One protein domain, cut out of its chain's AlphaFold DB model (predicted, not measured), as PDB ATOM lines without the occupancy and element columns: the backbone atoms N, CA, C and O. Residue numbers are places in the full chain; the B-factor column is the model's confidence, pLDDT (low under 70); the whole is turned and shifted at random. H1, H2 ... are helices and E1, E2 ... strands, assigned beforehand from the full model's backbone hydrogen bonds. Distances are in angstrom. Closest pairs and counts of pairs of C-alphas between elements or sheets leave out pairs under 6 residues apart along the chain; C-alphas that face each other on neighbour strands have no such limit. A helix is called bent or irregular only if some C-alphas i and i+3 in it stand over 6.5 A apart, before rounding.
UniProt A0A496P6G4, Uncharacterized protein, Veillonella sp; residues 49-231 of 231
ATOM      1  N   THR A  49     -35.748  20.662 -43.805       93.50
ATOM      2  CA  THR A  49     -35.948  21.784 -42.877       93.50
ATOM      3  C   THR A  49     -35.248  21.515 -41.550       93.50
ATOM      4  O   THR A  49     -34.539  22.393 -41.058       93.50
ATOM      5  N   VAL A  50     -35.383  20.301 -41.005       96.12
ATOM      6  CA  VAL A  50     -34.699  19.882 -39.769       96.12
ATOM      7  C   VAL A  50     -33.188  20.043 -39.916       96.12
ATOM      8  O   VAL A  50     -32.574  20.765 -39.134       96.12
ATOM      9  N   VAL A  51     -32.600  19.485 -40.978       94.38
ATOM     10  CA  VAL A  51     -31.151  19.573 -41.234       94.38
ATOM     11  C   VAL A  51     -30.686  21.028 -41.373       94.38
ATOM     12  O   VAL A  51     -29.661  21.416 -40.814       94.38
ATOM     13  N   ALA A  52     -31.441  21.868 -42.089       96.75
ATOM     14  CA  ALA A  52     -31.096  23.280 -42.248       96.75
ATOM     15  C   ALA A  52     -31.092  24.043 -40.912       96.75
ATOM     16  O   ALA A  52     -30.241  24.909 -40.695       96.75
ATOM     17  N   VAL A  53     -32.038  23.730 -40.026       98.38
ATOM     18  CA  VAL A  53     -32.169  24.350 -38.704       98.38
ATOM     19  C   VAL A  53     -31.109  23.831 -37.723       98.38
ATOM     20  O   VAL A  53     -30.572  24.608 -36.936       98.38
ATOM     21  N   GLU A  54     -30.726  22.558 -37.804       98.19
ATOM     22  CA  GLU A  54     -29.582  22.027 -37.052       98.19
ATOM     23  C   GLU A  54     -28.271  22.715 -37.454       98.19
ATOM     24  O   GLU A  54     -27.479  23.105 -36.596       98.19
ATOM     25  N   ASP A  55     -28.046  22.921 -38.754       98.06
ATOM     26  CA  ASP A  55     -26.873  23.649 -39.245       98.06
ATOM     27  C   ASP A  55     -26.856  25.109 -38.773       98.06
ATOM     28  O   ASP A  55     -25.788  25.656 -38.483       98.06
ATOM     29  N   LEU A  56     -28.029  25.736 -38.644       98.31
ATOM     30  CA  LEU A  56     -28.166  27.052 -38.026       98.31
ATOM     31  C   LEU A  56     -27.709  27.044 -36.564       98.31
ATOM     32  O   LEU A  56     -26.927  27.916 -36.178       98.31
ATOM     33  N   GLY A  57     -28.144  26.052 -35.783       97.94
ATOM     34  CA  GLY A  57     -27.711  25.867 -34.398       97.94
ATOM     35  C   GLY A  57     -26.189  25.734 -34.272       97.94
ATOM     36  O   GLY A  57     -25.569  26.470 -33.506       97.94
ATOM     37  N   LYS A  58     -25.568  24.882 -35.098       97.75
ATOM     38  CA  LYS A  58     -24.101  24.687 -35.118       97.75
ATOM     39  C   LYS A  58     -23.338  25.976 -35.433       97.75
ATOM     40  O   LYS A  58     -22.248  26.216 -34.916       97.75
ATOM     41  N   VAL A  59     -23.880  26.818 -36.314       96.94
ATOM     42  CA  VAL A  59     -23.240  28.092 -36.671       96.94
ATOM     43  C   VAL A  59     -23.286  29.099 -35.521       96.94
ATOM     44  O   VAL A  59     -22.325  29.855 -35.363       96.94
ATOM     45  N   LEU A  60     -24.347  29.099 -34.708       97.25
ATOM     46  CA  LEU A  60     -24.392  29.910 -33.490       97.25
ATOM     47  C   LEU A  60     -23.343  29.442 -32.473       97.25
ATOM     48  O   LEU A  60     -22.567  30.264 -31.987       97.25
ATOM     49  N   GLU A  61     -23.263  28.135 -32.206       96.06
ATOM     50  CA  GLU A  61     -22.246  27.564 -31.307       96.06
ATOM     51  C   GLU A  61     -20.838  27.973 -31.745       96.06
ATOM     52  O   GLU A  61     -20.066  28.535 -30.968       96.06
ATOM     53  N   ARG A  62     -20.541  27.819 -33.039       96.19
ATOM     54  CA  ARG A  62     -19.267  28.250 -33.618       96.19
ATOM     55  C   ARG A  62     -18.998  29.743 -33.404       96.19
ATOM     56  O   ARG A  62     -17.853  30.138 -33.190       96.19
ATOM     57  N   ALA A  63     -20.018  30.597 -33.489       96.69
ATOM     58  CA  ALA A  63     -19.854  32.027 -33.237       96.69
ATOM     59  C   ALA A  63     -19.476  32.307 -31.772       96.69
ATOM     60  O   ALA A  63     -18.581  33.123 -31.521       96.69
ATOM     61  N   HIS A  64     -20.079  31.590 -30.817       96.56
ATOM     62  CA  HIS A  64     -19.683  31.652 -29.408       96.56
ATOM     63  C   HIS A  64     -18.249  31.172 -29.190       96.56
ATOM     64  O   HIS A  64     -17.476  31.878 -28.541       96.56
ATOM     65  N   GLU A  65     -17.866  30.036 -29.774       95.69
ATOM     66  CA  GLU A  65     -16.509  29.484 -29.676       95.69
ATOM     67  C   GLU A  65     -15.454  30.460 -30.203       95.69
ATOM     68  O   GLU A  65     -14.447  30.718 -29.538       95.69
ATOM     69  N   VAL A  66     -15.696  31.057 -31.377       96.12
ATOM     70  CA  VAL A  66     -14.799  32.065 -31.957       96.12
ATOM     71  C   VAL A  66     -14.658  33.254 -31.014       96.12
ATOM     72  O   VAL A  66     -13.538  33.701 -30.762       96.12
ATOM     73  N   ARG A  67     -15.763  33.756 -30.448       96.06
ATOM     74  CA  ARG A  67     -15.704  34.892 -29.523       96.06
ATOM     75  C   ARG A  67     -14.928  34.538 -28.257       96.06
ATOM     76  O   ARG A  67     -14.029  35.282 -27.879       96.06
ATOM     77  N   GLN A  68     -15.216  33.394 -27.638       95.56
ATOM     78  CA  GLN A  68     -14.506  32.924 -26.445       95.56
ATOM     79  C   GLN A  68     -13.005  32.744 -26.715       95.56
ATOM     80  O   GLN A  68     -12.175  33.131 -25.891       95.56
ATOM     81  N   GLY A  69     -12.640  32.204 -27.880       96.19
ATOM     82  CA  GLY A  69     -11.250  32.083 -28.313       96.19
ATOM     83  C   GLY A  69     -10.555  33.440 -28.454       96.19
ATOM     84  O   GLY A  69      -9.437  33.613 -27.974       96.19
ATOM     85  N   LEU A  70     -11.222  34.428 -29.055       96.50
ATOM     86  CA  LEU A  70     -10.686  35.785 -29.195       96.50
ATOM     87  C   LEU A  70     -10.532  36.498 -27.845       96.50
ATOM     88  O   LEU A  70      -9.505  37.133 -27.620       96.50
ATOM     89  N   VAL A  71     -11.491  36.340 -26.928       95.88
ATOM     90  CA  VAL A  71     -11.395  36.876 -25.561       95.88
ATOM     91  C   VAL A  71     -10.190  36.277 -24.830       95.88
ATOM     92  O   VAL A  71      -9.400  37.018 -24.250       95.88
ATOM     93  N   LYS A  72      -9.981  34.955 -24.911       96.88
ATOM     94  CA  LYS A  72      -8.805  34.297 -24.307       96.88
ATOM     95  C   LYS A  72      -7.488  34.860 -24.846       96.88
ATOM     96  O   LYS A  72      -6.581  35.137 -24.065       96.88
ATOM     97  N   ARG A  73      -7.395  35.073 -26.162       96.00
ATOM     98  CA  ARG A  73      -6.212  35.661 -26.813       96.00
ATOM     99  C   ARG A  73      -5.966  37.103 -26.365       96.00
ATOM    100  O   ARG A  73      -4.833  37.457 -26.051       96.00
ATOM    101  N   GLN A  74      -7.019  37.915 -26.261       95.06
ATOM    102  CA  GLN A  74      -6.917  39.284 -25.753       95.06
ATOM    103  C   GLN A  74      -6.422  39.320 -24.302       95.06
ATOM    104  O   GLN A  74      -5.533  40.104 -23.978       95.06
ATOM    105  N   VAL A  75      -6.960  38.451 -23.439       95.75
ATOM    106  CA  VAL A  75      -6.531  38.327 -22.034       95.75
ATOM    107  C   VAL A  75      -5.072  37.873 -21.931       95.75
ATOM    108  O   VAL A  75      -4.352  38.339 -21.051       95.75
ATOM    109  N   ALA A  76      -4.603  37.030 -22.854       96.56
ATOM    110  CA  ALA A  76      -3.196  36.634 -22.959       96.56
ATOM    111  C   ALA A  76      -2.265  37.755 -23.477       96.56
ATOM    112  O   ALA A  76      -1.058  37.545 -23.586       96.56
ATOM    113  N   GLY A  77      -2.799  38.941 -23.790       95.00
ATOM    114  CA  GLY A  77      -2.035  40.093 -24.269       95.00
ATOM    115  C   GLY A  77      -1.775  40.094 -25.777       95.00
ATOM    116  O   GLY A  77      -0.999  40.922 -26.258       95.00
ATOM    117  N   GLU A  78      -2.409  39.204 -26.546       95.81
ATOM    118  CA  GLU A  78      -2.289  39.231 -28.002       95.81
ATOM    119  C   GLU A  78      -2.969  40.470 -28.593       95.81
ATOM    120  O   GLU A  78      -4.101  40.827 -28.251       95.81
ATOM    121  N   ARG A  79      -2.300  41.106 -29.560       93.94
ATOM    122  CA  ARG A  79      -2.882  42.215 -30.316       93.94
ATOM    123  C   ARG A  79      -3.884  41.679 -31.340       93.94
ATOM    124  O   ARG A  79      -3.495  41.179 -32.393       93.94
ATOM    125  N   LEU A  80      -5.171  41.822 -31.035       95.12
ATOM    126  CA  LEU A  80      -6.263  41.525 -31.963       95.12
ATOM    127  C   LEU A  80      -6.329  42.547 -33.111       95.12
ATOM    128  O   LEU A  80      -5.918  43.699 -32.967       95.12
ATOM    129  N   THR A  81      -6.878  42.131 -34.254       95.88
ATOM    130  CA  THR A  81      -7.228  43.063 -35.339       95.88
ATOM    131  C   THR A  81      -8.468  43.882 -34.970       95.88
ATOM    132  O   THR A  81      -9.299  43.430 -34.184       95.88
ATOM    133  N   ASP A  82      -8.676  45.044 -35.597       94.56
ATOM    134  CA  ASP A  82      -9.863  45.877 -35.337       94.56
ATOM    135  C   ASP A  82     -11.187  45.125 -35.559       94.56
ATOM    136  O   ASP A  82     -12.199  45.428 -34.930       94.56
ATOM    137  N   ARG A  83     -11.215  44.150 -36.479       94.25
ATOM    138  CA  ARG A  83     -12.409  43.319 -36.707       94.25
ATOM    139  C   ARG A  83     -12.649  42.348 -35.563       94.25
ATOM    140  O   ARG A  83     -13.794  42.188 -35.157       94.25
ATOM    141  N   GLN A  84     -11.591  41.709 -35.072       96.19
ATOM    142  CA  GLN A  84     -11.661  40.800 -33.932       96.19
ATOM    143  C   GLN A  84     -12.072  41.555 -32.668       96.19
ATOM    144  O   GLN A  84     -12.976  41.106 -31.972       96.19
ATOM    145  N   ASP A  85     -11.489  42.734 -32.435       95.00
ATOM    146  CA  ASP A  85     -11.829  43.607 -31.308       95.00
ATOM    147  C   ASP A  85     -13.281  44.109 -31.368       95.00
ATOM    148  O   ASP A  85     -13.974  44.141 -30.354       95.00
ATOM    149  N   ARG A  86     -13.801  44.441 -32.558       93.88
ATOM    150  CA  ARG A  86     -15.236  44.729 -32.696       93.88
ATOM    151  C   ARG A  86     -16.085  43.500 -32.403       93.88
ATOM    152  O   ARG A  86     -17.033  43.606 -31.639       93.88
ATOM    153  N   PHE A  87     -15.744  42.342 -32.970       94.94
ATOM    154  CA  PHE A  87     -16.534  41.119 -32.814       94.94
ATOM    155  C   PHE A  87     -16.697  40.694 -31.350       94.94
ATOM    156  O   PHE A  87     -17.793  40.321 -30.951       94.94
ATOM    157  N   ILE A  88     -15.652  40.802 -30.526       94.88
ATOM    158  CA  ILE A  88     -15.751  40.479 -29.091       94.88
ATOM    159  C   ILE A  88     -16.643  41.443 -28.298       94.88
ATOM    160  O   ILE A  88     -17.137  41.065 -27.240       94.88
ATOM    161  N   LYS A  89     -16.845  42.671 -28.793       93.00
ATOM    162  CA  LYS A  89     -17.704  43.691 -28.167       93.00
ATOM    163  C   LYS A  89     -19.176  43.522 -28.537       93.00
ATOM    164  O   LYS A  89     -20.024  44.123 -27.884       93.00
ATOM    165  N   HIS A  90     -19.475  42.750 -29.580       91.56
ATOM    166  CA  HIS A  90     -20.842  42.444 -29.974       91.56
ATOM    167  C   HIS A  90     -21.452  41.359 -29.084       91.56
ATOM    168  O   HIS A  90     -20.776  40.429 -28.633       91.56
ATOM    169  N   ASP A  91     -22.762  41.467 -28.879       93.94
ATOM    170  CA  ASP A  91     -23.570  40.408 -28.293       93.94
ATOM    171  C   ASP A  91     -23.965  39.420 -29.400       93.94
ATOM    172  O   ASP A  91     -24.810  39.712 -30.246       93.94
ATOM    173  N   VAL A  92     -23.335  38.242 -29.387       95.12
ATOM    174  CA  VAL A  92     -23.569  37.173 -30.372       95.12
ATOM    175  C   VAL A  92     -25.037  36.737 -30.391       95.12
ATOM    176  O   VAL A  92     -25.565  36.467 -31.470       95.12
ATOM    177  N   ASN A  93     -25.710  36.712 -29.236       95.88
ATOM    178  CA  ASN A  93     -27.110  36.300 -29.138       95.88
ATOM    179  C   ASN A  93     -28.025  37.342 -29.779       95.88
ATOM    180  O   ASN A  93     -28.902  37.001 -30.577       95.88
ATOM    181  N   GLN A  94     -27.794  38.619 -29.474       95.56
ATOM    182  CA  GLN A  94     -28.574  39.710 -30.052       95.56
ATOM    183  C   GLN A  94     -28.335  39.852 -31.562       95.56
ATOM    184  O   GLN A  94     -29.288  40.059 -32.321       95.56
ATOM    185  N   ASP A  95     -27.090  39.711 -32.019       94.62
ATOM    186  CA  ASP A  95     -26.752  39.727 -33.444       94.62
ATOM    187  C   ASP A  95     -27.446  38.567 -34.176       94.62
ATOM    188  O   ASP A  95     -28.069  38.773 -35.223       94.62
ATOM    189  N   PHE A  96     -27.416  37.361 -33.599       95.88
ATOM    190  CA  PHE A  96     -28.102  36.189 -34.141       95.88
ATOM    191  C   PHE A  96     -29.615  36.408 -34.258       95.88
ATOM    192  O   PHE A  96     -30.179  36.194 -35.335       95.88
ATOM    193  N   LEU A  97     -30.267  36.888 -33.193       96.81
ATOM    194  CA  LEU A  97     -31.699  37.205 -33.198       96.81
ATOM    195  C   LEU A  97     -32.050  38.253 -34.253       96.81
ATOM    196  O   LEU A  97     -33.045  38.104 -34.959       96.81
ATOM    197  N   THR A  98     -31.219  39.282 -34.398       97.25
ATOM    198  CA  THR A  98     -31.432  40.357 -35.377       97.25
ATOM    199  C   THR A  98     -31.404  39.817 -36.809       97.25
ATOM    200  O   THR A  98     -32.248  40.175 -37.636       97.25
ATOM    201  N   VAL A  99     -30.452  38.935 -37.120       96.69
ATOM    202  CA  VAL A  99     -30.356  38.305 -38.445       96.69
ATOM    203  C   VAL A  99     -31.516  37.335 -38.678       96.69
ATOM    204  O   VAL A  99     -32.128  37.365 -39.750       96.69
ATOM    205  N   LEU A 100     -31.848  36.510 -37.681       97.69
ATOM    206  CA  LEU A 100     -32.962  35.565 -37.747       97.69
ATOM    207  C   LEU A 100     -34.295  36.284 -37.993       97.69
ATOM    208  O   LEU A 100     -35.026  35.913 -38.911       97.69
ATOM    209  N   ASP A 101     -34.578  37.340 -37.228       98.25
ATOM    210  CA  ASP A 101     -35.781  38.162 -37.366       98.25
ATOM    211  C   ASP A 101     -35.882  38.773 -38.761       98.25
ATOM    212  O   ASP A 101     -36.888  38.599 -39.458       98.25
ATOM    213  N   ARG A 102     -34.810  39.424 -39.221       98.12
ATOM    214  CA  ARG A 102     -34.773  39.994 -40.567       98.12
ATOM    215  C   ARG A 102     -35.104  38.941 -41.625       98.12
ATOM    216  O   ARG A 102     -35.906  39.210 -42.518       98.12
ATOM    217  N   ASN A 103     -34.493  37.760 -41.549       98.19
ATOM    218  CA  ASN A 103     -34.661  36.719 -42.562       98.19
ATOM    219  C   ASN A 103     -36.069  36.104 -42.536       98.19
ATOM    220  O   ASN A 103     -36.669  35.960 -43.606       98.19
ATOM    221  N   LEU A 104     -36.639  35.855 -41.350       98.25
ATOM    222  CA  LEU A 104     -38.035  35.423 -41.207       98.25
ATOM    223  C   LEU A 104     -38.994  36.474 -41.764       98.25
ATOM    224  O   LEU A 104     -39.856  36.150 -42.580       98.25
ATOM    225  N   THR A 105     -38.821  37.735 -41.364       97.12
ATOM    226  CA  THR A 105     -39.648  38.866 -41.809       97.12
ATOM    227  C   THR A 105     -39.614  39.004 -43.325       97.12
ATOM    228  O   THR A 105     -40.657  39.075 -43.972       97.12
ATOM    229  N   ASN A 106     -38.422  38.978 -43.918       96.06
ATOM    230  CA  ASN A 106     -38.263  39.106 -45.361       96.06
ATOM    231  C   ASN A 106     -38.931  37.958 -46.123       96.06
ATOM    232  O   ASN A 106     -39.525  38.193 -47.176       96.06
ATOM    233  N   ARG A 107     -38.839  36.722 -45.614       96.38
ATOM    234  CA  ARG A 107     -39.429  35.544 -46.264       96.38
ATOM    235  C   ARG A 107     -40.951  35.529 -46.141       96.38
ATOM    236  O   ARG A 107     -41.638  35.249 -47.117       96.38
ATOM    237  N   VAL A 108     -41.469  35.914 -44.985       94.12
ATOM    238  CA  VAL A 108     -42.889  36.191 -44.760       94.12
ATOM    239  C   VAL A 108     -43.423  37.236 -45.748       94.12
ATOM    240  O   VAL A 108     -44.410  37.002 -46.443       94.12
ATOM    241  N   GLU A 109     -42.744  38.377 -45.859       89.12
ATOM    242  CA  GLU A 109     -43.149  39.475 -46.739       89.12
ATOM    243  C   GLU A 109     -43.016  39.100 -48.220       89.12
ATOM    244  O   GLU A 109     -43.788  39.559 -49.065       89.12
ATOM    245  N   PHE A 110     -42.059  38.230 -48.552       91.25
ATOM    246  CA  PHE A 110     -41.982  37.604 -49.866       91.25
ATOM    247  C   PHE A 110     -43.249  36.798 -50.166       91.25
ATOM    248  O   PHE A 110     -43.855  37.027 -51.209       91.25
ATOM    249  N   PHE A 111     -43.681  35.911 -49.261       89.19
ATOM    250  CA  PHE A 111     -44.887  35.106 -49.466       89.19
ATOM    251  C   PHE A 111     -46.138  35.966 -49.589       89.19
ATOM    252  O   PHE A 111     -46.918  35.769 -50.522       89.19
ATOM    253  N   LYS A 112     -46.268  36.972 -48.716       84.38
ATOM    254  CA  LYS A 112     -47.363  37.940 -48.745       84.38
ATOM    255  C   LYS A 112     -47.510  38.594 -50.123       84.38
ATOM    256  O   LYS A 112     -48.612  38.642 -50.665       84.38
ATOM    257  N   ARG A 113     -46.401  39.077 -50.699       82.25
ATOM    258  CA  ARG A 113     -46.396  39.710 -52.028       82.25
ATOM    259  C   ARG A 113     -46.600  38.706 -53.156       82.25
ATOM    260  O   ARG A 113     -47.396  38.973 -54.047       82.25
ATOM    261  N   ALA A 114     -45.893  37.577 -53.121       83.19
ATOM    262  CA  ALA A 114     -45.919  36.573 -54.185       83.19
ATOM    263  C   ALA A 114     -47.311  35.958 -54.375       83.19
ATOM    264  O   ALA A 114     -47.697  35.678 -55.501       83.19
ATOM    265  N   HIS A 115     -48.064  35.802 -53.287       79.56
ATOM    266  CA  HIS A 115     -49.410  35.238 -53.317       79.56
ATOM    267  C   HIS A 115     -50.508  36.299 -53.260       79.56
ATOM    268  O   HIS A 115     -51.671  35.952 -53.077       79.56
ATOM    269  N   ASN A 116     -50.175  37.586 -53.363       74.75
ATOM    270  CA  ASN A 116     -51.149  38.671 -53.249       74.75
ATOM    271  C   ASN A 116     -52.086  38.546 -52.024       74.75
ATOM    272  O   ASN A 116     -53.268  38.878 -52.061       74.75
ATOM    273  N   TRP A 117     -51.552  38.043 -50.914       77.06
ATOM    274  CA  TRP A 117     -52.300  37.632 -49.723       77.06
ATOM    275  C   TRP A 117     -53.016  38.776 -48.991       77.06
ATOM    276  O   TRP A 117     -53.815  38.517 -48.101       77.06
ATOM    277  N   ASN A 118     -52.756  40.027 -49.369       67.44
ATOM    278  CA  ASN A 118     -53.445  41.219 -48.869       67.44
ATOM    279  C   ASN A 118     -54.009  42.103 -50.002       67.44
ATOM    280  O   ASN A 118     -54.404  43.237 -49.755       67.44
ATOM    281  N   GLY A 119     -54.023  41.630 -51.253       62.06
ATOM    282  CA  GLY A 119     -54.386  42.488 -52.386       62.06
ATOM    283  C   GLY A 119     -53.381  43.623 -52.643       62.06
ATOM    284  O   GLY A 119     -53.723  44.611 -53.283       62.06
ATOM    285  N   ASP A 120     -52.147  43.508 -52.131       64.38
ATOM    286  CA  ASP A 120     -51.083  44.509 -52.307       64.38
ATOM    287  C   ASP A 120     -50.612  44.601 -53.779       64.38
ATOM    288  O   ASP A 120     -49.940  45.560 -54.172       64.38
ATOM    289  N   ASN A 121     -50.935  43.604 -54.609       63.19
ATOM    290  CA  ASN A 121     -50.634  43.601 -56.033       63.19
ATOM    291  C   ASN A 121     -51.661  44.437 -56.807       63.19
ATOM    292  O   ASN A 121     -52.748  43.980 -57.138       63.19
ATOM    293  N   LYS A 122     -51.265  45.644 -57.214       62.88
ATOM    294  CA  LYS A 122     -52.080  46.538 -58.061       62.88
ATOM    295  C   LYS A 122     -52.500  45.961 -59.425       62.88
ATOM    296  O   LYS A 122     -53.306  46.584 -60.109       62.88
ATOM    297  N   TYR A 123     -51.912  44.847 -59.863       62.97
ATOM    298  CA  TYR A 123     -52.234  44.197 -61.137       62.97
ATOM    299  C   TYR A 123     -53.114  42.952 -60.974       62.97
ATOM    300  O   TYR A 123     -53.609  42.434 -61.971       62.97
ATOM    301  N   GLU A 124     -53.336  42.488 -59.744       59.22
ATOM    302  CA  GLU A 124     -54.129  41.300 -59.443       59.22
ATOM    303  C   GLU A 124     -55.152  41.624 -58.356       59.22
ATOM    304  O   GLU A 124     -54.812  41.956 -57.224       59.22
ATOM    305  N   HIS A 125     -56.429  41.537 -58.717       58.56
ATOM    306  CA  HIS A 125     -57.531  41.996 -57.868       58.56
ATOM    307  C   HIS A 125     -58.185  40.855 -57.072       58.56
ATOM    308  O   HIS A 125     -59.136  41.088 -56.332       58.56
ATOM    309  N   SER A 126     -57.673  39.628 -57.210       57.47
ATOM    310  CA  SER A 126     -58.057  38.461 -56.416       57.47
ATOM    311  C   SER A 126     -57.008  38.185 -55.341       57.47
ATOM    312  O   SER A 126     -55.813  38.117 -55.630       57.47
ATOM    313  N   GLY A 127     -57.453  38.019 -54.097       57.25
ATOM    314  CA  GLY A 127     -56.609  37.473 -53.038       57.25
ATOM    315  C   GLY A 127     -56.504  35.958 -53.187       57.25
ATOM    316  O   GLY A 127     -57.506  35.294 -53.445       57.25
ATOM    317  N   ASN A 128     -55.306  35.408 -52.997       55.81
ATOM    318  CA  ASN A 128     -55.179  33.977 -52.739       55.81
ATOM    319  C   ASN A 128     -55.478  33.751 -51.247       55.81
ATOM    320  O   ASN A 128     -54.969  34.499 -50.413       55.81
ATOM    321  N   TYR A 129     -56.247  32.707 -50.919       60.00
ATOM    322  CA  TYR A 129     -56.765  32.368 -49.576       60.00
ATOM    323  C   TYR A 129     -57.933  33.212 -49.065       60.00
ATOM    324  O   TYR A 129     -58.232  34.291 -49.566       60.00
ATOM    325  N   GLU A 130     -58.591  32.698 -48.020       62.78
ATOM    326  CA  GLU A 130     -59.604  33.439 -47.281       62.78
ATOM    327  C   GLU A 130     -59.019  34.730 -46.708       62.78
ATOM    328  O   GLU A 130     -58.022  34.745 -45.976       62.78
ATOM    329  N   THR A 131     -59.672  35.826 -47.057       61.72
ATOM    330  CA  THR A 131     -59.269  37.185 -46.729       61.72
ATOM    331  C   THR A 131     -60.219  37.821 -45.722       61.72
ATOM    332  O   THR A 131     -61.440  37.718 -45.850       61.72
ATOM    333  N   PHE A 132     -59.670  38.566 -44.764       58.06
ATOM    334  CA  PHE A 132     -60.450  39.298 -43.767       58.06
ATOM    335  C   PHE A 132     -60.616  40.764 -44.151       58.06
ATOM    336  O   PHE A 132     -59.634  41.467 -44.415       58.06
ATOM    337  N   LEU A 133     -61.857  41.253 -44.108       57.03
ATOM    338  CA  LEU A 133     -62.133  42.686 -44.170       57.03
ATOM    339  C   LEU A 133     -61.372  43.411 -43.057       57.03
ATOM    340  O   LEU A 133     -61.232  42.916 -41.936       57.03
ATOM    341  N   ASN A 134     -60.853  44.586 -43.393       53.22
ATOM    342  CA  ASN A 134     -60.086  45.412 -42.479       53.22
ATOM    343  C   ASN A 134     -60.924  45.857 -41.274       53.22
ATOM    344  O   ASN A 134     -61.702  46.801 -41.375       53.22
ATOM    345  N   LYS A 135     -60.714  45.222 -40.111       47.84
ATOM    346  CA  LYS A 135     -61.353  45.617 -38.841       47.84
ATOM    347  C   LYS A 135     -61.013  47.048 -38.398       47.84
ATOM    348  O   LYS A 135     -61.711  47.581 -37.545       47.84
ATOM    349  N   HIS A 136     -59.966  47.661 -38.953       46.06
ATOM    350  CA  HIS A 136     -59.534  49.026 -38.639       46.06
ATOM    351  C   HIS A 136     -59.926  50.053 -39.711       46.06
ATOM    352  O   HIS A 136     -59.531  51.212 -39.613       46.06
ATOM    353  N   ASN A 137     -60.689  49.657 -40.734       52.47
ATOM    354  CA  ASN A 137     -61.205  50.575 -41.742       52.47
ATOM    355  C   ASN A 137     -62.727  50.446 -41.831       52.47
ATOM    356  O   ASN A 137     -63.251  49.556 -42.493       52.47
ATOM    357  N   GLU A 138     -63.432  51.380 -41.197       51.88
ATOM    358  CA  GLU A 138     -64.901  51.453 -41.177       51.88
ATOM    359  C   GLU A 138     -65.527  51.620 -42.575       51.88
ATOM    360  O   GLU A 138     -66.728  51.429 -42.745       51.88
ATOM    361  N   LYS A 139     -64.721  51.957 -43.594       53.19
ATOM    362  CA  LYS A 139     -65.140  52.086 -44.999       53.19
ATOM    363  C   LYS A 139     -64.731  50.891 -45.868       53.19
ATOM    364  O   LYS A 139     -64.867  50.964 -47.090       53.19
ATOM    365  N   ALA A 140     -64.188  49.823 -45.282       53.97
ATOM    366  CA  ALA A 140     -63.812  48.629 -46.028       53.97
ATOM    367  C   ALA A 140     -65.064  47.871 -46.494       53.97
ATOM    368  O   ALA A 140     -65.820  47.326 -45.693       53.97
ATOM    369  N   THR A 141     -65.260  47.817 -47.807       54.47
ATOM    370  CA  THR A 141     -66.186  46.898 -48.479       54.47
ATOM    371  C   THR A 141     -65.381  45.993 -49.409       54.47
ATOM    372  O   THR A 141     -64.275  46.371 -49.808       54.47
ATOM    373  N   GLU A 142     -65.930  44.833 -49.794       51.25
ATOM    374  CA  GLU A 142     -65.287  43.915 -50.756       51.25
ATOM    375  C   GLU A 142     -64.864  44.624 -52.055       51.25
ATOM    376  O   GLU A 142     -63.845  44.280 -52.642       51.25
ATOM    377  N   ALA A 143     -65.614  45.650 -52.471       50.38
ATOM    378  CA  ALA A 143     -65.389  46.375 -53.716       50.38
ATOM    379  C   ALA A 143     -64.498  47.625 -53.591       50.38
ATOM    380  O   ALA A 143     -64.001  48.101 -54.609       50.38
ATOM    381  N   VAL A 144     -64.334  48.213 -52.394       52.28
ATOM    382  CA  VAL A 144     -63.794  49.585 -52.270       52.28
ATOM    383  C   VAL A 144     -62.459  49.666 -51.539       52.28
ATOM    384  O   VAL A 144     -61.698  50.566 -51.866       52.28
ATOM    385  N   ASN A 145     -62.121  48.779 -50.595       46.53
ATOM    386  CA  ASN A 145     -60.820  48.842 -49.910       46.53
ATOM    387  C   ASN A 145     -60.470  47.554 -49.140       46.53
ATOM    388  O   ASN A 145     -60.876  47.389 -47.991       46.53
ATOM    389  N   GLY A 146     -59.605  46.734 -49.745       45.66
ATOM    390  CA  GLY A 146     -58.484  46.069 -49.073       45.66
ATOM    391  C   GLY A 146     -58.817  44.961 -48.075       45.66
ATOM    392  O   GLY A 146     -59.081  45.203 -46.896       45.66
ATOM    393  N   TYR A 147     -58.661  43.721 -48.524       47.44
ATOM    394  CA  TYR A 147     -58.386  42.582 -47.657       47.44
ATOM    395  C   TYR A 147     -57.222  42.914 -46.702       47.44
ATOM    396  O   TYR A 147     -56.101  43.155 -47.135       47.44
ATOM    397  N   SER A 148     -57.472  42.990 -45.392       54.50
ATOM    398  CA  SER A 148     -56.447  43.440 -44.429       54.50
ATOM    399  C   SER A 148     -55.429  42.376 -44.063       54.50
ATOM    400  O   SER A 148     -54.288  42.706 -43.744       54.50
ATOM    401  N   ASN A 149     -55.841  41.114 -44.075       61.81
ATOM    402  CA  ASN A 149     -55.033  39.973 -43.681       61.81
ATOM    403  C   ASN A 149     -55.635  38.729 -44.339       61.81
ATOM    404  O   ASN A 149     -56.832  38.492 -44.179       61.81
ATOM    405  N   SER A 150     -54.845  37.928 -45.049       72.88
ATOM    406  CA  SER A 150     -55.253  36.557 -45.383       72.88
ATOM    407  C   SER A 150     -54.916  35.586 -44.263       72.88
ATOM    408  O   SER A 150     -54.003  35.804 -43.457       72.88
ATOM    409  N   TYR A 151     -55.637  34.469 -44.263       79.44
ATOM    410  CA  TYR A 151     -55.313  33.295 -43.466       79.44
ATOM    411  C   TYR A 151     -53.843  32.871 -43.634       79.44
ATOM    412  O   TYR A 151     -53.130  32.739 -42.639       79.44
ATOM    413  N   GLY A 152     -53.357  32.768 -44.879       83.56
ATOM    414  CA  GLY A 152     -51.979  32.355 -45.171       83.56
ATOM    415  C   GLY A 152     -50.922  33.291 -44.590       83.56
ATOM    416  O   GLY A 152     -49.944  32.837 -43.991       83.56
ATOM    417  N   TRP A 153     -51.155  34.606 -44.662       84.62
ATOM    418  CA  TRP A 153     -50.290  35.572 -43.994       84.62
ATOM    419  C   TRP A 153     -50.313  35.349 -42.472       84.62
ATOM    420  O   TRP A 153     -49.276  35.134 -41.850       84.62
ATOM    421  N   ASN A 154     -51.481  35.299 -41.838       85.88
ATOM    422  CA  ASN A 154     -51.539  35.125 -40.382       85.88
ATOM    423  C   ASN A 154     -50.803  33.866 -39.889       85.88
ATOM    424  O   ASN A 154     -50.062  33.956 -38.912       85.88
ATOM    425  N   VAL A 155     -50.916  32.746 -40.607       89.31
ATOM    426  CA  VAL A 155     -50.179  31.509 -40.305       89.31
ATOM    427  C   VAL A 155     -48.664  31.736 -40.321       89.31
ATOM    428  O   VAL A 155     -47.986  31.461 -39.332       89.31
ATOM    429  N   LEU A 156     -48.109  32.293 -41.404       93.44
ATOM    430  CA  LEU A 156     -46.659  32.511 -41.486       93.44
ATOM    431  C   LEU A 156     -46.163  33.578 -40.496       93.44
ATOM    432  O   LEU A 156     -45.026  33.500 -40.022       93.44
ATOM    433  N   ARG A 157     -47.006  34.562 -40.148       92.81
ATOM    434  CA  ARG A 157     -46.697  35.551 -39.101       92.81
ATOM    435  C   ARG A 157     -46.511  34.879 -37.754       92.81
ATOM    436  O   ARG A 157     -45.559  35.214 -37.050       92.81
ATOM    437  N   ASN A 158     -47.413  33.961 -37.419       92.38
ATOM    438  CA  ASN A 158     -47.393  33.246 -36.153       92.38
ATOM    439  C   ASN A 158     -46.154  32.356 -36.061       92.38
ATOM    440  O   ASN A 158     -45.413  32.478 -35.094       92.38
ATOM    441  N   VAL A 159     -45.817  31.605 -37.120       96.88
ATOM    442  CA  VAL A 159     -44.562  30.828 -37.171       96.88
ATOM    443  C   VAL A 159     -43.342  31.704 -36.920       96.88
ATOM    444  O   VAL A 159     -42.486  31.353 -36.111       96.88
ATOM    445  N   ARG A 160     -43.252  32.861 -37.594       97.69
ATOM    446  CA  ARG A 160     -42.164  33.818 -37.355       97.69
ATOM    447  C   ARG A 160     -42.133  34.252 -35.889       97.69
ATOM    448  O   ARG A 160     -41.058  34.282 -35.295       97.69
ATOM    449  N   GLN A 161     -43.276  34.660 -35.341       97.38
ATOM    450  CA  GLN A 161     -43.359  35.190 -33.984       97.38
ATOM    451  C   GLN A 161     -42.968  34.133 -32.951       97.38
ATOM    452  O   GLN A 161     -42.151  34.417 -32.082       97.38
ATOM    453  N   ASP A 162     -43.492  32.919 -33.082       97.75
ATOM    454  CA  ASP A 162     -43.208  31.809 -32.178       97.75
ATOM    455  C   ASP A 162     -41.747  31.379 -32.276       97.75
ATOM    456  O   ASP A 162     -41.097  31.191 -31.252       97.75
ATOM    457  N   ALA A 163     -41.181  31.305 -33.488       98.38
ATOM    458  CA  ALA A 163     -39.768  30.980 -33.666       98.38
ATOM    459  C   ALA A 163     -38.868  32.003 -32.955       98.38
ATOM    460  O   ALA A 163     -37.946  31.618 -32.238       98.38
ATOM    461  N   LEU A 164     -39.157  33.301 -33.101       98.50
ATOM    462  CA  LEU A 164     -38.394  34.363 -32.439       98.50
ATOM    463  C   LEU A 164     -38.573  34.352 -30.922       98.50
ATOM    464  O   LEU A 164     -37.580  34.445 -30.202       98.50
ATOM    465  N   SER A 165     -39.807  34.213 -30.436       98.38
ATOM    466  CA  SER A 165     -40.104  34.136 -29.003       98.38
ATOM    467  C   SER A 165     -39.414  32.936 -28.354       98.38
ATOM    468  O   SER A 165     -38.758  33.093 -27.326       98.38
ATOM    469  N   ASN A 166     -39.506  31.753 -28.970       98.38
ATOM    470  CA  ASN A 166     -38.909  30.525 -28.449       98.38
ATOM    471  C   ASN A 166     -37.382  30.621 -28.413       98.38
ATOM    472  O   ASN A 166     -36.770  30.317 -27.392       98.38
ATOM    473  N   VAL A 167     -36.761  31.076 -29.507       98.50
ATOM    474  CA  VAL A 167     -35.303  31.260 -29.573       98.50
ATOM    475  C   VAL A 167     -34.850  32.281 -28.540       98.50
ATOM    476  O   VAL A 167     -33.902  32.019 -27.806       98.50
ATOM    477  N   LYS A 168     -35.541  33.420 -28.428       98.19
ATOM    478  CA  LYS A 168     -35.216  34.428 -27.422       98.19
ATOM    479  C   LYS A 168     -35.300  33.859 -26.007       98.19
ATOM    480  O   LYS A 168     -34.387  34.091 -25.226       98.19
ATOM    481  N   ALA A 169     -36.336  33.086 -25.688       98.31
ATOM    482  CA  ALA A 169     -36.470  32.459 -24.375       98.31
ATOM    483  C   ALA A 169     -35.300  31.507 -24.065       98.31
ATOM    484  O   ALA A 169     -34.750  31.553 -22.966       98.31
ATOM    485  N   VAL A 170     -34.872  30.695 -25.041       98.06
ATOM    486  CA  VAL A 170     -33.700  29.813 -24.895       98.06
ATOM    487  C   VAL A 170     -32.423  30.623 -24.655       98.06
ATOM    488  O   VAL A 170     -31.658  30.306 -23.743       98.06
ATOM    489  N   LEU A 171     -32.203  31.689 -25.429       97.06
ATOM    490  CA  LEU A 171     -31.024  32.549 -25.296       97.06
ATOM    491  C   LEU A 171     -31.009  33.322 -23.972       97.06
ATOM    492  O   LEU A 171     -29.956  33.423 -23.348       97.06
ATOM    493  N   ASP A 172     -32.156  33.823 -23.516       96.38
ATOM    494  CA  ASP A 172     -32.279  34.516 -22.229       96.38
ATOM    495  C   ASP A 172     -32.018  33.557 -21.052       96.38
ATOM    496  O   ASP A 172     -31.438  33.956 -20.044       96.38
ATOM    497  N   GLN A 173     -32.417  32.286 -21.180       96.50
ATOM    498  CA  GLN A 173     -32.224  31.273 -20.142       96.50
ATOM    499  C   GLN A 173     -30.786  30.736 -20.086       96.50
ATOM    500  O   GLN A 173     -30.268  30.493 -18.996       96.50
ATOM    501  N   GLN A 174     -30.160  30.489 -21.240       95.38
ATOM    502  CA  GLN A 174     -28.885  29.762 -21.328       95.38
ATOM    503  C   GLN A 174     -27.682  30.660 -21.667       95.38
ATOM    504  O   GLN A 174     -26.530  30.250 -21.489       95.38
ATOM    505  N   GLY A 175     -27.912  31.887 -22.136       92.88
ATOM    506  CA  GLY A 175     -26.859  32.829 -22.500       92.88
ATOM    507  C   GLY A 175     -25.886  32.240 -23.521       92.88
ATOM    508  O   GLY A 175     -26.285  31.729 -24.561       92.88
ATOM    509  N   GLU A 176     -24.592  32.302 -23.217       88.69
ATOM    510  CA  GLU A 176     -23.518  31.779 -24.075       88.69
ATOM    511  C   GLU A 176     -23.281  30.269 -23.925       88.69
ATOM    512  O   GLU A 176     -22.444  29.709 -24.628       88.69
ATOM    513  N   THR A 177     -23.972  29.619 -22.983       92.19
ATOM    514  CA  THR A 177     -23.913  28.158 -22.791       92.19
ATOM    515  C   THR A 177     -24.962  27.421 -23.616       92.19
ATOM    516  O   THR A 177     -25.080  26.199 -23.514       92.19
ATOM    517  N   VAL A 178     -25.716  28.166 -24.430       94.88
ATOM    518  CA  VAL A 178     -26.730  27.621 -25.320       94.88
ATOM    519  C   VAL A 178     -26.132  26.617 -26.293       94.88
ATOM    520  O   VAL A 178     -25.071  26.852 -26.875       94.88
ATOM    521  N   ARG A 179     -26.837  25.504 -26.494       95.69
ATOM    522  CA  ARG A 179     -26.479  24.519 -27.514       95.69
ATOM    523  C   ARG A 179     -27.312  24.727 -28.767       95.69
ATOM    524  O   ARG A 179     -28.480  25.115 -28.722       95.69
ATOM    525  N   GLY A 180     -26.718  24.411 -29.905       94.75
ATOM    526  CA  GLY A 180     -27.340  24.501 -31.216       94.75
ATOM    527  C   GLY A 180     -28.599  23.642 -31.306       94.75
ATOM    528  O   GLY A 180     -29.563  24.049 -31.952       94.75
ATOM    529  N   GLU A 181     -28.636  22.506 -30.602       97.00
ATOM    530  CA  GLU A 181     -29.826  21.651 -30.516       97.00
ATOM    531  C   GLU A 181     -31.012  22.335 -29.819       97.00
ATOM    532  O   GLU A 181     -32.156  22.143 -30.235       97.00
ATOM    533  N   ASP A 182     -30.760  23.177 -28.813       97.31
ATOM    534  CA  ASP A 182     -31.806  23.885 -28.072       97.31
ATOM    535  C   ASP A 182     -32.447  24.968 -28.960       97.31
ATOM    536  O   ASP A 182     -33.672  25.116 -29.005       97.31
ATOM    537  N   ILE A 183     -31.629  25.650 -29.767       98.06
ATOM    538  CA  ILE A 183     -32.085  26.591 -30.802       98.06
ATOM    539  C   ILE A 183     -32.853  25.872 -31.904       98.06
ATOM    540  O   ILE A 183     -33.918  26.334 -32.323       98.06
ATOM    541  N   ALA A 184     -32.337  24.733 -32.366       98.06
ATOM    542  CA  ALA A 184     -32.986  23.964 -33.410       98.06
ATOM    543  C   ALA A 184     -34.376  23.503 -32.960       98.06
ATOM    544  O   ALA A 184     -35.368  23.729 -33.656       98.06
ATOM    545  N   LYS A 185     -34.471  22.961 -31.744       98.19
ATOM    546  CA  LYS A 185     -35.736  22.562 -31.124       98.19
ATOM    547  C   LYS A 185     -36.709  23.734 -30.990       98.19
ATOM    548  O   LYS A 185     -37.884  23.566 -31.302       98.19
ATOM    549  N   ALA A 186     -36.241  24.912 -30.576       98.12
ATOM    550  CA  ALA A 186     -37.079  26.107 -30.437       98.12
ATOM    551  C   ALA A 186     -37.734  26.540 -31.763       98.12
ATOM    552  O   ALA A 186     -38.928  26.855 -31.795       98.12
ATOM    553  N   ILE A 187     -36.969  26.519 -32.860       98.44
ATOM    554  CA  ILE A 187     -37.450  26.882 -34.201       98.44
ATOM    555  C   ILE A 187     -38.372  25.794 -34.769       98.44
ATOM    556  O   ILE A 187     -39.438  26.102 -35.301       98.44
ATOM    557  N   LEU A 188     -37.992  24.519 -34.642       98.00
ATOM    558  CA  LEU A 188     -38.788  23.397 -35.151       98.00
ATOM    559  C   LEU A 188     -40.113  23.245 -34.396       98.00
ATOM    560  O   LEU A 188     -41.123  22.930 -35.019       98.00
ATOM    561  N   ALA A 189     -40.140  23.541 -33.093       96.88
ATOM    562  CA  ALA A 189     -41.374  23.581 -32.312       96.88
ATOM    563  C   ALA A 189     -42.346  24.644 -32.842       96.88
ATOM    564  O   ALA A 189     -43.532  24.367 -32.981       96.88
ATOM    565  N   ALA A 190     -41.856  25.834 -33.210       96.31
ATOM    566  CA  ALA A 190     -42.702  26.862 -33.815       96.31
ATOM    567  C   ALA A 190     -43.318  26.386 -35.141       96.31
ATOM    568  O   ALA A 190     -44.510  26.585 -35.369       96.31
ATOM    569  N   ALA A 191     -42.532  25.718 -35.989       95.38
ATOM    570  CA  ALA A 191     -43.018  25.150 -37.244       95.38
ATOM    571  C   ALA A 191     -44.079  24.061 -37.014       95.38
ATOM    572  O   ALA A 191     -45.154  24.124 -37.604       95.38
ATOM    573  N   SER A 192     -43.783  23.093 -36.140       92.56
ATOM    574  CA  SER A 192     -44.658  21.952 -35.843       92.56
ATOM    575  C   SER A 192     -45.982  22.404 -35.231       92.56
ATOM    576  O   SER A 192     -47.043  22.085 -35.761       92.56
ATOM    577  N   ASN A 193     -45.929  23.215 -34.171       90.69
ATOM    578  CA  ASN A 193     -47.120  23.647 -33.438       90.69
ATOM    579  C   ASN A 193     -48.068  24.465 -34.324       90.69
ATOM    580  O   ASN A 193     -49.281  24.300 -34.262       90.69
ATOM    581  N   ASN A 194     -47.522  25.340 -35.175       89.75
ATOM    582  CA  ASN A 194     -48.343  26.094 -36.122       89.75
ATOM    583  C   ASN A 194     -48.881  25.200 -37.237       89.75
ATOM    584  O   ASN A 194     -49.988  25.423 -37.710       89.75
ATOM    585  N   ALA A 195     -48.123  24.196 -37.675       88.00
ATOM    586  CA  ALA A 195     -48.602  23.288 -38.699       88.00
ATOM    587  C   ALA A 195     -49.785  22.454 -38.204       88.00
ATOM    588  O   ALA A 195     -50.714  22.267 -38.973       88.00
ATOM    589  N   GLU A 196     -49.811  22.002 -36.948       83.38
ATOM    590  CA  GLU A 196     -50.892  21.166 -36.391       83.38
ATOM    591  C   GLU A 196     -52.302  21.723 -36.632       83.38
ATOM    592  O   GLU A 196     -53.203  20.955 -36.976       83.38
ATOM    593  N   THR A 197     -52.474  23.044 -36.543       75.88
ATOM    594  CA  THR A 197     -53.767  23.737 -36.683       75.88
ATOM    595  C   THR A 197     -54.038  24.264 -38.096       75.88
ATOM    596  O   THR A 197     -55.092  24.850 -38.356       75.88
ATOM    597  N   VAL A 198     -53.116  24.051 -39.041       80.06
ATOM    598  CA  VAL A 198     -53.245  24.519 -40.428       80.06
ATOM    599  C   VAL A 198     -53.942  23.478 -41.285       80.06
ATOM    600  O   VAL A 198     -53.446  22.378 -41.510       80.06
ATOM    601  N   ASN A 199     -55.091  23.831 -41.837       70.12
ATOM    602  CA  ASN A 199     -55.945  22.918 -42.597       70.12
ATOM    603  C   ASN A 199     -55.653  22.898 -44.115       70.12
ATOM    604  O   ASN A 199     -56.490  22.464 -44.907       70.12
ATOM    605  N   ASN A 200     -54.471  23.357 -44.533       77.62
ATOM    606  CA  ASN A 200     -54.077  23.478 -45.934       77.62
ATOM    607  C   ASN A 200     -52.638  22.963 -46.151       77.62
ATOM    608  O   ASN A 200     -51.701  23.418 -45.492       77.62
ATOM    609  N   GLU A 201     -52.464  22.022 -47.084       78.50
ATOM    610  CA  GLU A 201     -51.165  21.395 -47.385       78.50
ATOM    611  C   GLU A 201     -50.138  22.369 -47.956       78.50
ATOM    612  O   GLU A 201     -48.969  22.339 -47.574       78.50
ATOM    613  N   GLU A 202     -50.578  23.270 -48.827       83.44
ATOM    614  CA  GLU A 202     -49.732  24.296 -49.425       83.44
ATOM    615  C   GLU A 202     -49.197  25.257 -48.347       83.44
ATOM    616  O   GLU A 202     -48.014  25.592 -48.337       83.44
ATOM    617  N   LEU A 203     -50.012  25.624 -47.351       86.06
ATOM    618  CA  LEU A 203     -49.541  26.414 -46.210       86.06
ATOM    619  C   LEU A 203     -48.569  25.643 -45.320       86.06
ATOM    620  O   LEU A 203     -47.585  26.230 -44.878       86.06
ATOM    621  N   ARG A 204     -48.774  24.343 -45.087       88.06
ATOM    622  CA  ARG A 204     -47.791  23.503 -44.369       88.06
ATOM    623  C   ARG A 204     -46.463  23.424 -45.124       88.06
ATOM    624  O   ARG A 204     -45.393  23.461 -44.509       88.06
ATOM    625  N   TYR A 205     -46.510  23.387 -46.453       87.00
ATOM    626  CA  TYR A 205     -45.324  23.531 -47.292       87.00
ATOM    627  C   TYR A 205     -44.679  24.919 -47.131       87.00
ATOM    628  O   TYR A 205     -43.467  25.015 -46.943       87.00
ATOM    629  N   TYR A 206     -45.457  26.004 -47.093       93.25
ATOM    630  CA  TYR A 206     -44.913  27.348 -46.869       93.25
ATOM    631  C   TYR A 206     -44.345  27.573 -45.466       93.25
ATOM    632  O   TYR A 206     -43.371  28.313 -45.329       93.25
ATOM    633  N   ILE A 207     -44.871  26.902 -44.438       95.06
ATOM    634  CA  ILE A 207     -44.261  26.868 -43.099       95.06
ATOM    635  C   ILE A 207     -42.854  26.265 -43.182       95.06
ATOM    636  O   ILE A 207     -41.896  26.851 -42.671       95.06
ATOM    637  N   ASN A 208     -42.715  25.129 -43.868       92.00
ATOM    638  CA  ASN A 208     -41.416  24.507 -44.106       92.00
ATOM    639  C   ASN A 208     -40.464  25.436 -44.852       92.00
ATOM    640  O   ASN A 208     -39.361  25.697 -44.383       92.00
ATOM    641  N   GLU A 209     -40.908  25.980 -45.980       94.69
ATOM    642  CA  GLU A 209     -40.108  26.874 -46.811       94.69
ATOM    643  C   GLU A 209     -39.697  28.159 -46.090       94.69
ATOM    644  O   GLU A 209     -38.609  28.689 -46.330       94.69
ATOM    645  N   LEU A 210     -40.551  28.686 -45.209       97.81
ATOM    646  CA  LEU A 210     -40.230  29.834 -44.370       97.81
ATOM    647  C   LEU A 210     -39.048  29.517 -43.455       97.81
ATOM    648  O   LEU A 210     -38.072  30.274 -43.420       97.81
ATOM    649  N   VAL A 211     -39.128  28.404 -42.730       97.94
ATOM    650  CA  VAL A 211     -38.120  28.014 -41.742       97.94
ATOM    651  C   VAL A 211     -36.830  27.569 -42.424       97.94
ATOM    652  O   VAL A 211     -35.756  28.066 -42.081       97.94
ATOM    653  N   TRP A 212     -36.926  26.716 -43.444       97.88
ATOM    654  CA  TRP A 212     -35.786  26.226 -44.215       97.88
ATOM    655  C   TRP A 212     -35.001  27.371 -44.860       97.88
ATOM    656  O   TRP A 212     -33.790  27.490 -44.649       97.88
ATOM    657  N   TYR A 213     -35.676  28.260 -45.598       97.06
ATOM    658  CA  TYR A 213     -35.007  29.367 -46.284       97.06
ATOM    659  C   TYR A 213     -34.312  30.292 -45.287       97.06
ATOM    660  O   TYR A 213     -33.145  30.646 -45.469       97.06
ATOM    661  N   THR A 214     -35.023  30.664 -44.221       98.12
ATOM    662  CA  THR A 214     -34.488  31.508 -43.151       98.12
ATOM    663  C   THR A 214     -33.234  30.885 -42.551       98.12
ATOM    664  O   THR A 214     -32.213  31.564 -42.456       98.12
ATOM    665  N   ALA A 215     -33.280  29.601 -42.191       98.25
ATOM    666  CA  ALA A 215     -32.146  28.914 -41.590       98.25
ATOM    667  C   ALA A 215     -30.923  28.933 -42.516       98.25
ATOM    668  O   ALA A 215     -29.834  29.345 -42.106       98.25
ATOM    669  N   LYS A 216     -31.110  28.605 -43.801       97.56
ATOM    670  CA  LYS A 216     -30.034  28.628 -44.803       97.56
ATOM    671  C   LYS A 216     -29.454  30.031 -45.009       97.56
ATOM    672  O   LYS A 216     -28.234  30.161 -45.142       97.56
ATOM    673  N   GLN A 217     -30.284  31.077 -45.035       97.38
ATOM    674  CA  GLN A 217     -29.791  32.452 -45.175       97.38
ATOM    675  C   GLN A 217     -29.029  32.917 -43.937       97.38
ATOM    676  O   GLN A 217     -27.923  33.435 -44.078       97.38
ATOM    677  N   THR A 218     -29.549  32.665 -42.736       97.06
ATOM    678  CA  THR A 218     -28.866  33.046 -41.494       97.06
ATOM    679  C   THR A 218     -27.523  32.319 -41.363       97.06
ATOM    680  O   THR A 218     -26.507  32.960 -41.109       97.06
ATOM    681  N   VAL A 219     -27.460  31.015 -41.668       97.56
ATOM    682  CA  VAL A 219     -26.200  30.244 -41.746       97.56
ATOM    683  C   VAL A 219     -25.194  30.897 -42.690       97.56
ATOM    684  O   VAL A 219     -24.017  31.053 -42.351       97.56
ATOM    685  N   LYS A 220     -25.632  31.266 -43.896       95.81
ATOM    686  CA  LYS A 220     -24.774  31.876 -44.916       95.81
ATOM    687  C   LYS A 220     -24.212  33.217 -44.443       95.81
ATOM    688  O   LYS A 220     -23.022  33.483 -44.623       95.81
ATOM    689  N   GLU A 221     -25.052  34.062 -43.861       95.12
ATOM    690  CA  GLU A 221     -24.679  35.403 -43.411       95.12
ATOM    691  C   GLU A 221     -23.747  35.362 -42.200       95.12
ATOM    692  O   GLU A 221     -22.696  36.009 -42.224       95.12
ATOM    693  N   THR A 222     -24.049  34.529 -41.203       93.56
ATOM    694  CA  THR A 222     -23.192  34.363 -40.025       93.56
ATOM    695  C   THR A 222     -21.840  33.762 -40.406       93.56
ATOM    696  O   THR A 222     -20.799  34.279 -40.002       93.56
ATOM    697  N   ASN A 223     -21.797  32.746 -41.278       94.38
ATOM    698  CA  ASN A 223     -20.522  32.210 -41.771       94.38
ATOM    699  C   ASN A 223     -19.700  33.257 -42.529       94.38
ATOM    700  O   ASN A 223     -18.475  33.306 -42.383       94.38
ATOM    701  N   LYS A 224     -20.349  34.121 -43.319       94.19
ATOM    702  CA  LYS A 224     -19.666  35.230 -43.989       94.19
ATOM    703  C   LYS A 224     -19.039  36.173 -42.959       94.19
ATOM    704  O   LYS A 224     -17.854  36.479 -43.090       94.19
ATOM    705  N   GLN A 225     -19.777  36.580 -41.924       92.25
ATOM    706  CA  GLN A 225     -19.254  37.416 -40.838       92.25
ATOM    707  C   GLN A 225     -18.056  36.758 -40.140       92.25
ATOM    708  O   GLN A 225     -16.992  37.373 -40.063       92.25
ATOM    709  N   LEU A 226     -18.179  35.492 -39.731       94.00
ATOM    710  CA  LEU A 226     -17.088  34.748 -39.093       94.00
ATOM    711  C   LEU A 226     -15.852  34.659 -39.996       94.00
ATOM    712  O   LEU A 226     -14.732  34.881 -39.538       94.00
ATOM    713  N   SER A 227     -16.034  34.426 -41.299       93.75
ATOM    714  CA  SER A 227     -14.917  34.397 -42.252       93.75
ATOM    715  C   SER A 227     -14.172  35.732 -42.352       93.75
ATOM    716  O   SER A 227     -12.979  35.747 -42.637       93.75
ATOM    717  N   HIS A 228     -14.849  36.861 -42.119       92.19
ATOM    718  CA  HIS A 228     -14.221  38.182 -42.112       92.19
ATOM    719  C   HIS A 228     -13.488  38.488 -40.802       92.19
ATOM    720  O   HIS A 228     -12.552  39.288 -40.826       92.19
ATOM    721  N   VAL A 229     -13.916  37.881 -39.692       92.75
ATOM    722  CA  VAL A 229     -13.295  38.008 -38.362       92.75
ATOM    723  C   VAL A 229     -12.034  37.144 -38.245       92.75
ATOM    724  O   VAL A 229     -11.065  37.548 -37.604       92.75
ATOM    725  N   LEU A 230     -12.041  35.966 -38.871       90.06
ATOM    726  CA  LEU A 230     -10.944  34.993 -38.812       90.06
ATOM    727  C   LEU A 230      -9.821  35.237 -39.839       90.06
ATOM    728  O   LEU A 230      -8.808  34.546 -39.783       90.06
ATOM    729  N   LYS A 231     -10.001  36.185 -40.764       83.44
ATOM    730  CA  LYS A 231      -8.962  36.663 -41.694       83.44
ATOM    731  C   LYS A 231      -8.156  37.791 -41.070       83.44
ATOM    732  O   LYS A 231      -6.920  37.744 -41.200       83.44
TER     733      LYS A 231
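This is residues 49 to 231 of the 231 residues of an uncharacterized protein of Veillonella sp (UniProt A0A496P6G4). An elongated up-and-down bundle of five helices, H1, H3, H4, H5 and H6, each running against the one before it in the chain, has short H2 near one end and a loop-rich head with the small antiparallel hairpin E1 and E2 at the other. The printed part has 183 residues, in the order H1, H2, H3, E1, E2, H4, H5, H6, and is mostly helix. It is loose, with a radius of gyration of the C-alphas of 20.0 A, and spans 70 by 31 by 25 A.

E1 is residues 131 to 133 and E2 is 147 to 150. H4, 151 to 177, is 37.9 A long, with a kink of 55 degrees near residue 171; it is irregular, C-alphas 173 and 176 being 9.6 A apart. H3 is 92 to 114, 32.7 A; H5 is 180 to 196, 24.3 A; H2 is 82 to 89. H1, 49 to 75, is 39.7 A long from C-alpha 49 at (-35.948, 21.784, -42.877). H6, 201 to 229, is 42.3 A long, to C-alpha 229 at (-13.295, 38.008, -38.362).

In the sheet, N 132 and O 149 are 2.9 A apart, within hydrogen-bond range. H4 touches H3, closest at C-alphas 104 and 160, 5.9 A, a shallow tilt of 7 degrees, opposite ways. H4 and H5 form a helical hairpin, closest at C-alphas 163 and 187, 4.7 A. The hub H6 touches the other five helices, among them H1, closest at C-alphas 49 and 212, 4.6 A, and H2, closest at C-alphas 84 and 229, 5.5 A. H3 and H5 are apart. Every O i to N i+4 pair is within hydrogen-bond range in H1, H3, H5 and H6, against 3 of 4 in H2 and 21 of 23 in H4.

The C-alphas farthest apart, of Gly 77 and Ala 143, are 70.1 A apart. The printed part has no cut. The links H3 to E1 and E1 to E2 are long; pLDDT is under 70 at residues 118 to 149.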